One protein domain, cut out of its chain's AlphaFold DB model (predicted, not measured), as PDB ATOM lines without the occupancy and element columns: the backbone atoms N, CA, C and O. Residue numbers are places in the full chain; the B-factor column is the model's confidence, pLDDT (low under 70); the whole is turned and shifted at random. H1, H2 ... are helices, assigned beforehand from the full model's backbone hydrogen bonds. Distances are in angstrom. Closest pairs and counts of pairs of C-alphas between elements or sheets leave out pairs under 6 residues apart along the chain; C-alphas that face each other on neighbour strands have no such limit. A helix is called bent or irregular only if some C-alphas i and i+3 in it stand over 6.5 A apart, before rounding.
ATOM      1  N   LYS A 443     -44.793  -6.603  11.897       93.25
ATOM      2  CA  LYS A 443     -45.246  -7.541  10.868       93.25
ATOM      3  C   LYS A 443     -46.387  -6.957  10.030       93.25
ATOM      4  O   LYS A 443     -46.354  -7.084   8.804       93.25
ATOM      5  N   LYS A 444     -47.385  -6.330  10.667       94.69
ATOM      6  CA  LYS A 444     -48.511  -5.677   9.977       94.69
ATOM      7  C   LYS A 444     -48.008  -4.485   9.156       94.69
ATOM      8  O   LYS A 444     -48.325  -4.406   7.974       94.69
ATOM      9  N   LEU A 445     -47.150  -3.635   9.722       95.31
ATOM     10  CA  LEU A 445     -46.526  -2.504   9.030       95.31
ATOM     11  C   LEU A 445     -45.759  -2.946   7.785       95.31
ATOM     12  O   LEU A 445     -45.987  -2.416   6.699       95.31
ATOM     13  N   THR A 446     -44.897  -3.953   7.920       96.25
ATOM     14  CA  THR A 446     -44.103  -4.478   6.801       96.25
ATOM     15  C   THR A 446     -44.996  -5.023   5.686       96.25
ATOM     16  O   THR A 446     -44.726  -4.792   4.508       96.25
ATOM     17  N   ASN A 447     -46.080  -5.719   6.042       96.38
ATOM     18  CA  ASN A 447     -47.046  -6.225   5.072       96.38
ATOM     19  C   ASN A 447     -47.737  -5.081   4.310       96.38
ATOM     20  O   ASN A 447     -47.710  -5.074   3.081       96.38
ATOM     21  N   LEU A 448     -48.270  -4.086   5.029       92.50
ATOM     22  CA  LEU A 448     -48.957  -2.937   4.432       92.50
ATOM     23  C   LEU A 448     -48.020  -2.112   3.543       92.50
ATOM     24  O   LEU A 448     -48.387  -1.766   2.426       92.50
ATOM     25  N   ILE A 449     -46.780  -1.859   3.979       93.31
ATOM     26  CA  ILE A 449     -45.766  -1.197   3.142       93.31
ATOM     27  C   ILE A 449     -45.484  -2.023   1.879       93.31
ATOM     28  O   ILE A 449     -45.342  -1.453   0.797       93.31
ATOM     29  N   GLY A 450     -45.431  -3.353   1.989       94.56
ATOM     30  CA  GLY A 450     -45.286  -4.247   0.840       94.56
ATOM     31  C   GLY A 450     -46.435  -4.122  -0.166       94.56
ATOM     32  O   GLY A 450     -46.178  -4.073  -1.369       94.56
ATOM     33  N   ILE A 451     -47.679  -4.006   0.315       91.88
ATOM     34  CA  ILE A 451     -48.863  -3.750  -0.522       91.88
ATOM     35  C   ILE A 451     -48.728  -2.395  -1.225       91.88
ATOM     36  O   ILE A 451     -48.840  -2.326  -2.448       91.88
ATOM     37  N   VAL A 452     -48.388  -1.334  -0.483       88.88
ATOM     38  CA  VAL A 452     -48.185   0.016  -1.038       88.88
ATOM     39  C   VAL A 452     -47.113   0.013  -2.130       88.88
ATOM     40  O   VAL A 452     -47.316   0.583  -3.193       88.88
ATOM     41  N   GLN A 453     -45.979  -0.656  -1.922       91.00
ATOM     42  CA  GLN A 453     -44.907  -0.716  -2.924       91.00
ATOM     43  C   GLN A 453     -45.329  -1.422  -4.221       91.00
ATOM     44  O   GLN A 453     -44.825  -1.085  -5.294       91.00
ATOM     45  N   GLN A 454     -46.238  -2.394  -4.132       91.44
ATOM     46  CA  GLN A 454     -46.732  -3.166  -5.275       91.44
ATOM     47  C   GLN A 454     -47.962  -2.543  -5.945       91.44
ATOM     48  O   GLN A 454     -48.281  -2.931  -7.069       91.44
ATOM     49  N   ALA A 455     -48.615  -1.574  -5.295       86.44
ATOM     50  CA  ALA A 455     -49.791  -0.884  -5.814       86.44
ATOM     51  C   ALA A 455     -49.533  -0.319  -7.216       86.44
ATOM     52  O   ALA A 455     -48.475   0.267  -7.461       86.44
ATOM     53  N   GLN A 456     -50.490  -0.485  -8.127       84.00
ATOM     54  CA  GLN A 456     -50.428  -0.014  -9.517       84.00
ATOM     55  C   GLN A 456     -51.356   1.177  -9.781       84.00
ATOM     56  O   GLN A 456     -51.276   1.794 -10.844       84.00
ATOM     57  N   SER A 457     -52.211   1.525  -8.819       75.56
ATOM     58  CA  SER A 457     -53.130   2.661  -8.891       75.56
ATOM     59  C   SER A 457     -53.105   3.504  -7.611       75.56
ATOM     60  O   SER A 457     -52.668   3.055  -6.550       75.56
ATOM     61  N   VAL A 458     -53.568   4.752  -7.721       69.19
ATOM     62  CA  VAL A 458     -53.689   5.683  -6.586       69.19
ATOM     63  C   VAL A 458     -54.590   5.108  -5.490       69.19
ATOM     64  O   VAL A 458     -54.279   5.248  -4.309       69.19
ATOM     65  N   ASP A 459     -55.665   4.419  -5.872       71.75
ATOM     66  CA  ASP A 459     -56.605   3.814  -4.928       71.75
ATOM     67  C   ASP A 459     -55.965   2.635  -4.179       71.75
ATOM     68  O   ASP A 459     -56.052   2.563  -2.955       71.75
ATOM     69  N   GLU A 460     -55.233   1.765  -4.884       79.00
ATOM     70  CA  GLU A 460     -54.493   0.649  -4.272       79.00
ATOM     71  C   GLU A 460     -53.389   1.119  -3.319       79.00
ATOM     72  O   GLU A 460     -53.120   0.470  -2.311       79.00
ATOM     73  N   ALA A 461     -52.746   2.253  -3.611       74.50
ATOM     74  CA  ALA A 461     -51.741   2.824  -2.723       74.50
ATOM     75  C   ALA A 461     -52.361   3.427  -1.449       74.50
ATOM     76  O   ALA A 461     -51.700   3.446  -0.416       74.50
ATOM     77  N   ASN A 462     -53.611   3.901  -1.503       73.50
ATOM     78  CA  ASN A 462     -54.297   4.540  -0.375       73.50
ATOM     79  C   ASN A 462     -55.116   3.574   0.496       73.50
ATOM     80  O   ASN A 462     -55.318   3.860   1.677       73.50
ATOM     81  N   GLU A 463     -55.569   2.441  -0.043       83.19
ATOM     82  CA  GLU A 463     -56.367   1.441   0.688       83.19
ATOM     83  C   GLU A 463     -55.749   1.022   2.043       83.19
ATOM     84  O   GLU A 463     -56.474   1.067   3.049       83.19
ATOM     85  N   PRO A 464     -54.424   0.759   2.146       82.69
ATOM     86  CA  PRO A 464     -53.789   0.342   3.399       82.69
ATOM     87  C   PRO A 464     -53.933   1.351   4.546       82.69
ATOM     88  O   PRO A 464     -53.849   0.980   5.719       82.69
ATOM     89  N   ALA A 465     -54.186   2.629   4.243       74.06
ATOM     90  CA  ALA A 465     -54.388   3.659   5.256       74.06
ATOM     91  C   ALA A 465     -55.647   3.409   6.103       74.06
ATOM     92  O   ALA A 465     -55.674   3.815   7.265       74.06
ATOM     93  N   SER A 466     -56.669   2.742   5.559       76.94
ATOM     94  CA  SER A 466     -57.906   2.416   6.285       76.94
ATOM     95  C   SER A 466     -57.712   1.310   7.332       76.94
ATOM     96  O   SER A 466     -58.389   1.293   8.356       76.94
ATOM     97  N   GLN A 467     -56.722   0.434   7.138       79.44
ATOM     98  CA  GLN A 467     -56.426  -0.690   8.032       79.44
ATOM     99  C   GLN A 467     -55.609  -0.292   9.276       79.44
ATOM    100  O   GLN A 467     -55.198  -1.159  10.052       79.44
ATOM    101  N   THR A 468     -55.340   1.007   9.441       85.62
ATOM    102  CA  THR A 468     -54.501   1.589  10.505       85.62
ATOM    103  C   THR A 468     -55.235   2.664  11.309       85.62
ATOM    104  O   THR A 468     -54.609   3.544  11.891       85.62
ATOM    105  N   LEU A 469     -56.575   2.627  11.333       76.69
ATOM    106  CA  LEU A 469     -57.393   3.563  12.120       76.69
ATOM    107  C   LEU A 469     -57.194   3.395  13.634       76.69
ATOM    108  O   LEU A 469     -57.400   4.342  14.385       76.69
ATOM    109  N   ASP A 470     -56.783   2.203  14.064       80.94
ATOM    110  CA  ASP A 470     -56.448   1.838  15.440       80.94
ATOM    111  C   ASP A 470     -55.029   2.262  15.860       80.94
ATOM    112  O   ASP A 470     -54.664   2.130  17.027       80.94
ATOM    113  N   TRP A 471     -54.210   2.750  14.926       83.50
ATOM    114  CA  TRP A 471     -52.815   3.101  15.189       83.50
ATOM    115  C   TRP A 471     -52.661   4.542  15.665       83.50
ATOM    116  O   TRP A 471     -53.378   5.449  15.243       83.50
ATOM    117  N   THR A 472     -51.645   4.769  16.497       81.06
ATOM    118  CA  THR A 472     -51.220   6.128  16.857       81.06
ATOM    119  C   THR A 472     -50.633   6.867  15.649       81.06
ATOM    120  O   THR A 472     -50.215   6.262  14.658       81.06
ATOM    121  N   VAL A 473     -50.558   8.199  15.736       70.12
ATOM    122  CA  VAL A 473     -49.996   9.044  14.666       70.12
ATOM    123  C   VAL A 473     -48.556   8.640  14.329       70.12
ATOM    124  O   VAL A 473     -48.211   8.521  13.154       70.12
ATOM    125  N   GLU A 474     -47.739   8.360  15.345       80.62
ATOM    126  CA  GLU A 474     -46.343   7.942  15.174       80.62
ATOM    127  C   GLU A 474     -46.229   6.571  14.500       80.62
ATOM    128  O   GLU A 474     -45.452   6.408  13.562       80.62
ATOM    129  N   GLN A 475     -47.058   5.605  14.909       84.31
ATOM    130  CA  GLN A 475     -47.113   4.273  14.299       84.31
ATOM    131  C   GLN A 475     -47.566   4.312  12.833       84.31
ATOM    132  O   GLN A 475     -47.137   3.510  12.005       84.31
ATOM    133  N   ARG A 476     -48.443   5.255  12.482       84.44
ATOM    134  CA  ARG A 476     -48.976   5.398  11.121       84.44
ATOM    135  C   ARG A 476     -48.014   6.128  10.179       84.44
ATOM    136  O   ARG A 476     -48.066   5.912   8.967       84.44
ATOM    137  N   LEU A 477     -47.118   6.957  10.715       75.75
ATOM    138  CA  LEU A 477     -46.209   7.816   9.950       75.75
ATOM    139  C   LEU A 477     -45.348   7.071   8.906       75.75
ATOM    140  O   LEU A 477     -45.289   7.546   7.765       75.75
ATOM    141  N   PRO A 478     -44.720   5.912   9.201       84.62
ATOM    142  CA  PRO A 478     -43.922   5.186   8.212       84.62
ATOM    143  C   PRO A 478     -44.763   4.706   7.022       84.62
ATOM    144  O   PRO A 478     -44.324   4.806   5.873       84.62
ATOM    145  N   LEU A 479     -45.993   4.245   7.281       79.38
ATOM    146  CA  LEU A 479     -46.922   3.810   6.239       79.38
ATOM    147  C   LEU A 479     -47.387   4.994   5.384       79.38
ATOM    148  O   LEU A 479     -47.284   4.926   4.164       79.38
ATOM    149  N   ILE A 480     -47.829   6.099   5.994       73.56
ATOM    150  CA  ILE A 480     -48.265   7.304   5.260       73.56
ATOM    151  C   ILE A 480     -47.128   7.869   4.403       73.56
ATOM    152  O   ILE A 480     -47.344   8.263   3.256       73.56
ATOM    153  N   THR A 481     -45.897   7.846   4.916       75.19
ATOM    154  CA  THR A 481     -44.711   8.243   4.151       75.19
ATOM    155  C   THR A 481     -44.518   7.335   2.933       75.19
ATOM    156  O   THR A 481     -44.328   7.831   1.822       75.19
ATOM    157  N   ALA A 482     -44.634   6.014   3.094       77.12
ATOM    158  CA  ALA A 482     -44.556   5.074   1.975       77.12
ATOM    159  C   ALA A 482     -45.678   5.292   0.941       77.12
ATOM    160  O   ALA A 482     -45.400   5.279  -0.260       77.12
ATOM    161  N   ILE A 483     -46.907   5.556   1.396       73.81
ATOM    162  CA  ILE A 483     -48.061   5.878   0.542       73.81
ATOM    163  C   ILE A 483     -47.776   7.141  -0.263       73.81
ATOM    164  O   ILE A 483     -47.819   7.102  -1.488       73.81
ATOM    165  N   SER A 484     -47.396   8.241   0.394       66.88
ATOM    166  CA  SER A 484     -47.083   9.505  -0.285       66.88
ATOM    167  C   SER A 484     -46.002   9.337  -1.355       66.88
ATOM    168  O   SER A 484     -46.137   9.848  -2.467       66.88
ATOM    169  N   LYS A 485     -44.963   8.544  -1.062       80.81
ATOM    170  CA  LYS A 485     -43.894   8.247  -2.012       80.81
ATOM    171  C   LYS A 485     -44.428   7.459  -3.206       80.81
ATOM    172  O   LYS A 485     -44.137   7.816  -4.344       80.81
ATOM    173  N   ARG A 486     -45.235   6.423  -2.966       84.19
ATOM    174  CA  ARG A 486     -45.823   5.619  -4.039       84.19
ATOM    175  C   ARG A 486     -46.790   6.424  -4.903       84.19
ATOM    176  O   ARG A 486     -46.775   6.277  -6.117       84.19
ATOM    177  N   LEU A 487     -47.590   7.308  -4.314       72.56
ATOM    178  CA  LEU A 487     -48.498   8.186  -5.056       72.56
ATOM    179  C   LEU A 487     -47.749   9.119  -6.016       72.56
ATOM    180  O   LEU A 487     -48.196   9.324  -7.145       72.56
ATOM    181  N   VAL A 488     -46.583   9.625  -5.603       73.81
ATOM    182  CA  VAL A 488     -45.680  10.404  -6.469       73.81
ATOM    183  C   VAL A 488     -45.112   9.561  -7.618       73.81
ATOM    184  O   VAL A 488     -44.848  10.104  -8.685       73.81
ATOM    185  N   GLU A 489     -44.925   8.254  -7.418       76.50
ATOM    186  CA  GLU A 489     -44.450   7.322  -8.452       76.50
ATOM    187  C   GLU A 489     -45.568   6.862  -9.411       76.50
ATOM    188  O   GLU A 489     -45.299   6.626 -10.589       76.50
ATOM    189  N   LEU A 490     -46.805   6.715  -8.920       71.44
ATOM    190  CA  LEU A 490     -47.960   6.209  -9.679       71.44
ATOM    191  C   LEU A 490     -48.658   7.273 -10.527       71.44
ATOM    192  O   LEU A 490     -49.226   6.955 -11.572       71.44
ATOM    193  N   GLY A 491     -48.593   8.540 -10.127       61.56
ATOM    194  CA  GLY A 491     -48.844   9.643 -11.043       61.56
ATOM    195  C   GLY A 491     -47.547  10.031 -11.745       61.56
ATOM    196  O   GLY A 491     -46.517  10.151 -11.095       61.56
ATOM    197  N   LYS A 492     -47.573  10.390 -13.040       57.03
ATOM    198  CA  LYS A 492     -46.667  11.483 -13.440       57.03
ATOM    199  C   LYS A 492     -47.069  12.652 -12.538       57.03
ATOM    200  O   LYS A 492     -48.238  13.035 -12.645       57.03
ATOM    201  N   PRO A 493     -46.200  13.188 -11.661       67.12
ATOM    202  CA  PRO A 493     -46.594  14.274 -10.772       67.12
ATOM    203  C   PRO A 493     -47.271  15.358 -11.604       67.12
ATOM    204  O   PRO A 493     -46.775  15.661 -12.691       67.12
ATOM    205  N   LEU A 494     -48.387  15.935 -11.150       66.00
ATOM    206  CA  LEU A 494     -49.078  16.981 -11.921       66.00
ATOM    207  C   LEU A 494     -48.103  18.122 -12.278       66.00
ATOM    208  O   LEU A 494     -48.139  18.656 -13.378       66.00
ATOM    209  N   VAL A 495     -47.115  18.377 -11.408       68.19
ATOM    210  CA  VAL A 495     -45.938  19.228 -11.668       68.19
ATOM    211  C   VAL A 495     -45.189  18.830 -12.951       68.19
ATOM    212  O   VAL A 495     -44.852  19.687 -13.764       68.19
ATOM    213  N   THR A 496     -44.905  17.544 -13.146       67.50
ATOM    214  CA  THR A 496     -44.209  16.996 -14.318       67.50
ATOM    215  C   THR A 496     -45.100  17.024 -15.561       67.50
ATOM    216  O   THR A 496     -44.623  17.388 -16.630       67.50
ATOM    217  N   GLN A 497     -46.398  16.740 -15.424       67.44
ATOM    218  CA  GLN A 497     -47.366  16.843 -16.526       67.44
ATOM    219  C   GLN A 497     -47.523  18.288 -17.025       67.44
ATOM    220  O   GLN A 497     -47.561  18.526 -18.230       67.44
ATOM    221  N   ILE A 498     -47.526  19.260 -16.107       73.44
ATOM    222  CA  ILE A 498     -47.513  20.696 -16.416       73.44
ATOM    223  C   ILE A 498     -46.208  21.080 -17.122       73.44
ATOM    224  O   ILE A 498     -46.240  21.774 -18.131       73.44
ATOM    225  N   ARG A 499     -45.049  20.618 -16.634       72.62
ATOM    226  CA  ARG A 499     -43.740  20.928 -17.245       72.62
ATOM    227  C   ARG A 499     -43.592  20.368 -18.663       72.62
ATOM    228  O   ARG A 499     -42.975  21.017 -19.509       72.62
ATOM    229  N   GLU A 500     -44.166  19.195 -18.914       72.75
ATOM    230  CA  GLU A 500     -44.130  18.485 -20.198       72.75
ATOM    231  C   GLU A 500     -45.292  18.849 -21.139       72.75
ATOM    232  O   GLU A 500     -45.362  18.307 -22.242       72.75
ATOM    233  N   ALA A 501     -46.192  19.760 -20.748       74.31
ATOM    234  CA  ALA A 501     -47.320  20.163 -21.582       74.31
ATOM    235  C   ALA A 501     -46.838  20.732 -22.931       74.31
ATOM    236  O   ALA A 501     -46.026  21.662 -22.974       74.31
ATOM    237  N   SER A 502     -47.346  20.159 -24.024       70.94
ATOM    238  CA  SER A 502     -46.972  20.491 -25.405       70.94
ATOM    239  C   SER A 502     -47.730  21.682 -25.990       70.94
ATOM    240  O   SER A 502     -47.290  22.258 -26.979       70.94
ATOM    241  N   ASP A 503     -48.877  22.037 -25.413       72.25
ATOM    242  CA  ASP A 503     -49.804  23.021 -25.964       72.25
ATOM    243  C   ASP A 503     -50.683  23.649 -24.869       72.25
ATOM    244  O   ASP A 503     -50.846  23.097 -23.776       72.25
ATOM    245  N   LEU A 504     -51.245  24.825 -25.170       72.50
ATOM    246  CA  LEU A 504     -52.037  25.615 -24.222       72.50
ATOM    247  C   LEU A 504     -53.345  24.922 -23.804       72.50
ATOM    248  O   LEU A 504     -53.766  25.089 -22.665       72.50
ATOM    249  N   ASN A 505     -53.960  24.117 -24.679       69.75
ATOM    250  CA  ASN A 505     -55.227  23.444 -24.374       69.75
ATOM    251  C   ASN A 505     -55.025  22.335 -23.334       69.75
ATOM    252  O   ASN A 505     -55.815  22.206 -22.398       69.75
ATOM    253  N   THR A 506     -53.945  21.563 -23.468       66.19
ATOM    254  CA  THR A 506     -53.550  20.549 -22.482       66.19
ATOM    255  C   THR A 506     -53.184  21.194 -21.139       66.19
ATOM    256  O   THR A 506     -53.540  20.675 -20.082       66.19
ATOM    257  N   LEU A 507     -52.526  22.359 -21.163       71.12
ATOM    258  CA  LEU A 507     -52.170  23.105 -19.954       71.12
ATOM    259  C   LEU A 507     -53.404  23.679 -19.223       71.12
ATOM    260  O   LEU A 507     -53.498  23.551 -18.000       71.12
ATOM    261  N   ASP A 508     -54.377  24.230 -19.955       73.62
ATOM    262  CA  ASP A 508     -55.628  24.760 -19.389       73.62
ATOM    263  C   ASP A 508     -56.515  23.655 -18.774       73.62
ATOM    264  O   ASP A 508     -57.247  23.911 -17.815       73.62
ATOM    265  N   ALA A 509     -56.419  22.406 -19.247       70.06
ATOM    266  CA  ALA A 509     -57.083  21.265 -18.609       70.06
ATOM    267  C   ALA A 509     -56.503  20.958 -17.213       70.06
ATOM    268  O   ALA A 509     -57.254  20.673 -16.276       70.06
ATOM    269  N   TYR A 510     -55.182  21.088 -17.034       76.81
ATOM    270  CA  TYR A 510     -54.540  20.935 -15.722       76.81
ATOM    271  C   TYR A 510     -54.893  22.077 -14.760       76.81
ATOM    272  O   TYR A 510     -54.953  21.861 -13.550       76.81
ATOM    273  N   LEU A 511     -55.199  23.276 -15.269       78.75
ATOM    274  CA  LEU A 511     -55.662  24.400 -14.448       78.75
ATOM    275  C   LEU A 511     -56.977  24.094 -13.716       78.75
ATOM    276  O   LEU A 511     -57.161  24.544 -12.584       78.75
ATOM    277  N   ALA A 512     -57.889  23.341 -14.340       74.00
ATOM    278  CA  ALA A 512     -59.131  22.914 -13.697       74.00
ATOM    279  C   ALA A 512     -58.849  21.983 -12.504       74.00
ATOM    280  O   ALA A 512     -59.360  22.220 -11.412       74.00
ATOM    281  N   GLN A 513     -57.936  21.020 -12.676       70.56
ATOM    282  CA  GLN A 513     -57.515  20.105 -11.606       70.56
ATOM    283  C   GLN A 513     -56.783  20.831 -10.465       70.56
ATOM    284  O   GLN A 513     -57.017  20.535  -9.297       70.56
ATOM    285  N   ILE A 514     -55.942  21.832 -10.771       73.62
ATOM    286  CA  ILE A 514     -55.293  22.668  -9.743       73.62
ATOM    287  C   ILE A 514     -56.341  23.412  -8.906       73.62
ATOM    288  O   ILE A 514     -56.196  23.494  -7.689       73.62
ATOM    289  N   LYS A 515     -57.392  23.952  -9.540       76.31
ATOM    290  CA  LYS A 515     -58.456  24.696  -8.845       76.31
ATOM    291  C   LYS A 515     -59.279  23.809  -7.913       76.31
ATOM    292  O   LYS A 515     -59.642  24.269  -6.836       76.31
ATOM    293  N   GLU A 516     -59.540  22.565  -8.297       71.94
ATOM    294  CA  GLU A 516     -60.216  21.589  -7.433       71.94
ATOM    295  C   GLU A 516     -59.331  21.179  -6.240       71.94
ATOM    296  O   GLU A 516     -59.824  21.058  -5.120       71.94
ATOM    297  N   MET A 517     -58.010  21.081  -6.441       67.06
ATOM    298  CA  MET A 517     -57.036  20.743  -5.390       67.06
ATOM    299  C   MET A 517     -56.950  21.796  -4.269       67.06
ATOM    300  O   MET A 517     -56.578  21.460  -3.146       67.06
ATOM    301  N   VAL A 518     -57.320  23.058  -4.532       68.19
ATOM    302  CA  VAL A 518     -57.305  24.142  -3.524       68.19
ATOM    303  C   VAL A 518     -58.179  23.808  -2.310       68.19
ATOM    304  O   VAL A 518     -57.856  24.224  -1.201       68.19
ATOM    305  N   ALA A 519     -59.257  23.041  -2.501       57.09
ATOM    306  CA  ALA A 519     -60.145  22.622  -1.417       57.09
ATOM    307  C   ALA A 519     -59.549  21.518  -0.522       57.09
ATOM    308  O   ALA A 519     -60.055  21.293   0.575       57.09
ATOM    309  N   VAL A 520     -58.498  20.832  -0.986       58.03
ATOM    310  CA  VAL A 520     -57.903  19.655  -0.332       58.03
ATOM    311  C   VAL A 520     -56.516  19.970   0.240       58.03
ATOM    312  O   VAL A 520     -56.235  19.608   1.377       58.03
ATOM    313  N   ASP A 521     -55.661  20.677  -0.509       58.88
ATOM    314  CA  ASP A 521     -54.330  21.111  -0.063       58.88
ATOM    315  C   ASP A 521     -53.924  22.422  -0.757       58.88
ATOM    316  O   ASP A 521     -53.422  22.452  -1.889       58.88
ATOM    317  N   GLY A 522     -54.127  23.536  -0.050       62.81
ATOM    318  CA  GLY A 522     -53.817  24.874  -0.551       62.81
ATOM    319  C   GLY A 522     -52.323  25.125  -0.797       62.81
ATOM    320  O   GLY A 522     -51.977  25.922  -1.670       62.81
ATOM    321  N   THR A 523     -51.429  24.430  -0.086       66.88
ATOM    322  CA  THR A 523     -49.975  24.625  -0.216       66.88
ATOM    323  C   THR A 523     -49.463  23.956  -1.485       66.88
ATOM    324  O   THR A 523     -48.740  24.573  -2.277       66.88
ATOM    325  N   LEU A 524     -49.892  22.716  -1.729       65.31
ATOM    326  CA  LEU A 524     -49.576  21.990  -2.954       65.31
ATOM    327  C   LEU A 524     -50.204  22.668  -4.182       65.31
ATOM    328  O   LEU A 524     -49.535  22.841  -5.205       65.31
ATOM    329  N   ALA A 525     -51.455  23.127  -4.071       67.31
ATOM    330  CA  ALA A 525     -52.132  23.859  -5.138       67.31
ATOM    331  C   ALA A 525     -51.391  25.154  -5.518       67.31
ATOM    332  O   ALA A 525     -51.249  25.461  -6.705       67.31
ATOM    333  N   HIS A 526     -50.843  25.883  -4.540       74.56
ATOM    334  CA  HIS A 526     -50.043  27.082  -4.795       74.56
ATOM    335  C   HIS A 526     -48.759  26.771  -5.585       74.56
ATOM    336  O   HIS A 526     -48.469  27.433  -6.586       74.56
ATOM    337  N   GLN A 527     -48.016  25.727  -5.202       71.56
ATOM    338  CA  GLN A 527     -46.795  25.310  -5.907       71.56
ATOM    339  C   GLN A 527     -47.073  24.850  -7.351       71.56
ATOM    340  O   GLN A 527     -46.324  25.172  -8.284       71.56
ATOM    341  N   LEU A 528     -48.180  24.135  -7.562       75.31
ATOM    342  CA  LEU A 528     -48.635  23.721  -8.889       75.31
ATOM    343  C   LEU A 528     -49.034  24.921  -9.756       75.31
ATOM    344  O   LEU A 528     -48.655  24.983 -10.927       75.31
ATOM    345  N   MET A 529     -49.724  25.906  -9.176       86.75
ATOM    346  CA  MET A 529     -50.130  27.128  -9.869       86.75
ATOM    347  C   MET A 529     -48.923  27.972 -10.309       86.75
ATOM    348  O   MET A 529     -48.898  28.457 -11.440       86.75
ATOM    349  N   ILE A 530     -47.883  28.087  -9.472       82.56
ATOM    350  CA  ILE A 530     -46.612  28.734  -9.849       82.56
ATOM    351  C   ILE A 530     -45.999  28.039 -11.073       82.56
ATOM    352  O   ILE A 530     -45.599  28.693 -12.038       82.56
ATOM    353  N   THR A 531     -45.961  26.705 -11.054       80.94
ATOM    354  CA  THR A 531     -45.389  25.908 -12.149       80.94
ATOM    355  C   THR A 531     -46.209  26.052 -13.441       80.94
ATOM    356  O   THR A 531     -45.638  26.171 -14.526       80.94
ATOM    357  N   HIS A 532     -47.537  26.115 -13.330       88.38
ATOM    358  CA  HIS A 532     -48.456  26.350 -14.446       88.38
ATOM    359  C   HIS A 532     -48.244  27.726 -15.093       88.38
ATOM    360  O   HIS A 532     -48.127  27.823 -16.315       88.38
ATOM    361  N   VAL A 533     -48.143  28.792 -14.288       89.06
ATOM    362  CA  VAL A 533     -47.885  30.157 -14.785       89.06
ATOM    363  C   VAL A 533     -46.557  30.225 -15.542       89.06
ATOM    364  O   VAL A 533     -46.497  30.808 -16.625       89.06
ATOM    365  N   ALA A 534     -45.510  29.583 -15.016       87.88
ATOM    366  CA  ALA A 534     -44.210  29.524 -15.677       87.88
ATOM    367  C   ALA A 534     -44.280  28.815 -17.043       87.88
ATOM    368  O   ALA A 534     -43.740  29.332 -18.024       87.88
ATOM    369  N   LYS A 535     -44.983  27.674 -17.139       87.50
ATOM    370  CA  LYS A 535     -45.130  26.943 -18.407       87.50
ATOM    371  C   LYS A 535     -45.971  27.702 -19.430       87.50
ATOM    372  O   LYS A 535     -45.622  27.733 -20.609       87.50
ATOM    373  N   LYS A 536     -47.050  28.354 -18.991       89.06
ATOM    374  CA  LYS A 536     -47.911  29.154 -19.868       89.06
ATOM    375  C   LYS A 536     -47.121  30.260 -20.568       89.06
ATOM    376  O   LYS A 536     -47.200  30.386 -21.784       89.06
ATOM    377  N   ALA A 537     -46.282  30.978 -19.821       88.25
ATOM    378  CA  ALA A 537     -45.416  32.017 -20.373       88.25
ATOM    379  C   ALA A 537     -44.363  31.474 -21.362       88.25
ATOM    380  O   ALA A 537     -43.949  32.189 -22.275       88.25
ATOM    381  N   GLU A 538     -43.902  30.231 -21.189       87.62
ATOM    382  CA  GLU A 538     -42.995  29.561 -22.129       87.62
ATOM    383  C   GLU A 538     -43.706  29.228 -23.450       87.62
ATOM    384  O   GLU A 538     -43.203  29.569 -24.522       87.62
ATOM    385  N   LEU A 539     -44.893  28.619 -23.379       83.50
ATOM    386  CA  LEU A 539     -45.683  28.239 -24.555       83.50
ATOM    387  C   LEU A 539     -46.205  29.463 -25.324       83.50
ATOM    388  O   LEU A 539     -46.154  29.480 -26.550       83.50
ATOM    389  N   GLU A 540     -46.633  30.524 -24.633       86.88
ATOM    390  CA  GLU A 540     -47.065  31.779 -25.272       86.88
ATOM    391  C   GLU A 540     -45.928  32.451 -26.061       86.88
ATOM    392  O   GLU A 540     -46.162  32.990 -27.143       86.88
ATOM    393  N   LYS A 541     -44.681  32.367 -25.576       85.50
ATOM    394  CA  LYS A 541     -43.506  32.842 -26.326       85.50
ATOM    395  C   LYS A 541     -43.239  31.996 -27.567       85.50
ATOM    396  O   LYS A 541     -42.919  32.558 -28.608       85.50
ATOM    397  N   GLN A 542     -43.395  30.676 -27.477       79.00
ATOM    398  CA  GLN A 542     -43.213  29.770 -28.618       79.00
ATOM    399  C   GLN A 542     -44.273  29.973 -29.711       79.00
ATOM    400  O   GLN A 542     -43.961  29.797 -30.879       79.00
ATOM    401  N   VAL A 543     -45.496  30.379 -29.353       74.38
ATOM    402  CA  VAL A 543     -46.574  30.697 -30.313       74.38
ATOM    403  C   VAL A 543     -46.405  32.088 -30.947       74.38
ATOM    404  O   VAL A 543     -46.906  32.333 -32.042       74.38
ATOM    405  N   ALA A 544     -45.709  33.006 -30.273       67.62
ATOM    406  CA  ALA A 544     -45.448  34.364 -30.758       67.62
ATOM    407  C   ALA A 544     -44.196  34.491 -31.655       67.62
ATOM    408  O   ALA A 544     -43.930  35.585 -32.159       67.62
ATOM    409  N   THR A 545     -43.431  33.407 -31.822       54.94
ATOM    410  CA  THR A 545     -42.236  33.327 -32.682       54.94
ATOM    411  C   THR A 545     -42.578  32.579 -33.960       54.94
ATOM    412  O   THR A 545     -42.069  32.986 -35.030       54.94
TER     413      THR A 545
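This is residues 443 to 545 of the 545 residues of an uncharacterized protein of Acinetobacter sp. 2JN-4 (UniProt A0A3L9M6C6). The model is two lobes of three helices each, set end to end as a rod and joined by one tight link, residues 491 to 493 between H3 and H4. The first lobe is an up-and-down bundle of H1, H2 and H3, and the second is the hairpin of H5 and the longest helix, H6, with the short H4 beside H6. The turn at residues 469 to 474 sticks out from the first lobe. The printed part has 103 residues with six named helices, H1 to H6 in chain order, and no named strand, and its class is all helix. The whole is loose, with a radius of gyration of the C-alphas of 17.4 A and spans of 60 by 25 by 16 A.

H1, residues 443 to 454, begins with C-alpha 443 at (-45.246, -7.541, 10.868) and is 16.8 A long. H2, residues 458 to 468, is 17.6 A long, and it is only just irregular, with C-alphas 461 and 464 6.9 A apart. H3, residues 473 to 490, is 24.6 A long and ends with C-alpha 490 at (-47.960, 6.209, -9.679); it has a kink of 28 degrees near residue 480 and is only just irregular, with C-alphas 475 and 478 6.9 A apart. H4 is residues 494 to 499. H5, residues 504 to 517, is 20.1 A long. H6, residues 522 to 543, is 31.2 A long and ends with C-alpha 543 at (-46.574, 30.697, -30.313).

In the bundle, each helix runs against the one before it. H1, with residues 448 to 453 alone, touches H2 in a hairpin at a shallow tilt of 9 degrees, the closest C-alphas being those of Val 452 and Ala 461, 4.8 A apart. H2 and H3 form a hairpin at 8 degrees, closest at the C-alphas of Ala 461 and Ile 483, 5.8 A. H3, with residues 479 to 486 alone, touches H1, the same way at 14 degrees, closest at C-alphas 449 and 479, 6.0 A. H3 and H4 are apart. H4 and H5, a hairpin, only just touch, with 3 pairs of C-alphas within 8 A, the closest being Ile 498 and Leu 507, 6.3 A. H6, with residues 528 to 535 alone, touches H4, closest at the C-alphas of Val 495 and Leu 528, 5.9 A. H5 and H6 form a hairpin at 10 degrees, closest at the C-alphas of Ile 514 and Ala 525, 5.7 A. In H1, H4 and H6 every O i to N i+4 pair is within hydrogen-bond range; H3 has 12 of 14, H5 8 of 10, and H2 2 of 7, beside 5 of 8 O i to N i+3 pairs.

The C-alphas of Lys 443 and Thr 545, the two farthest apart, are 59.8 A apart, and Thr 545 is the chain's last residue. The printed part has no cut, and the five links between the helices are tight. The mean pLDDT of the printed part is 77.2; residues under 70 include 491 to 497 and 517 to 525.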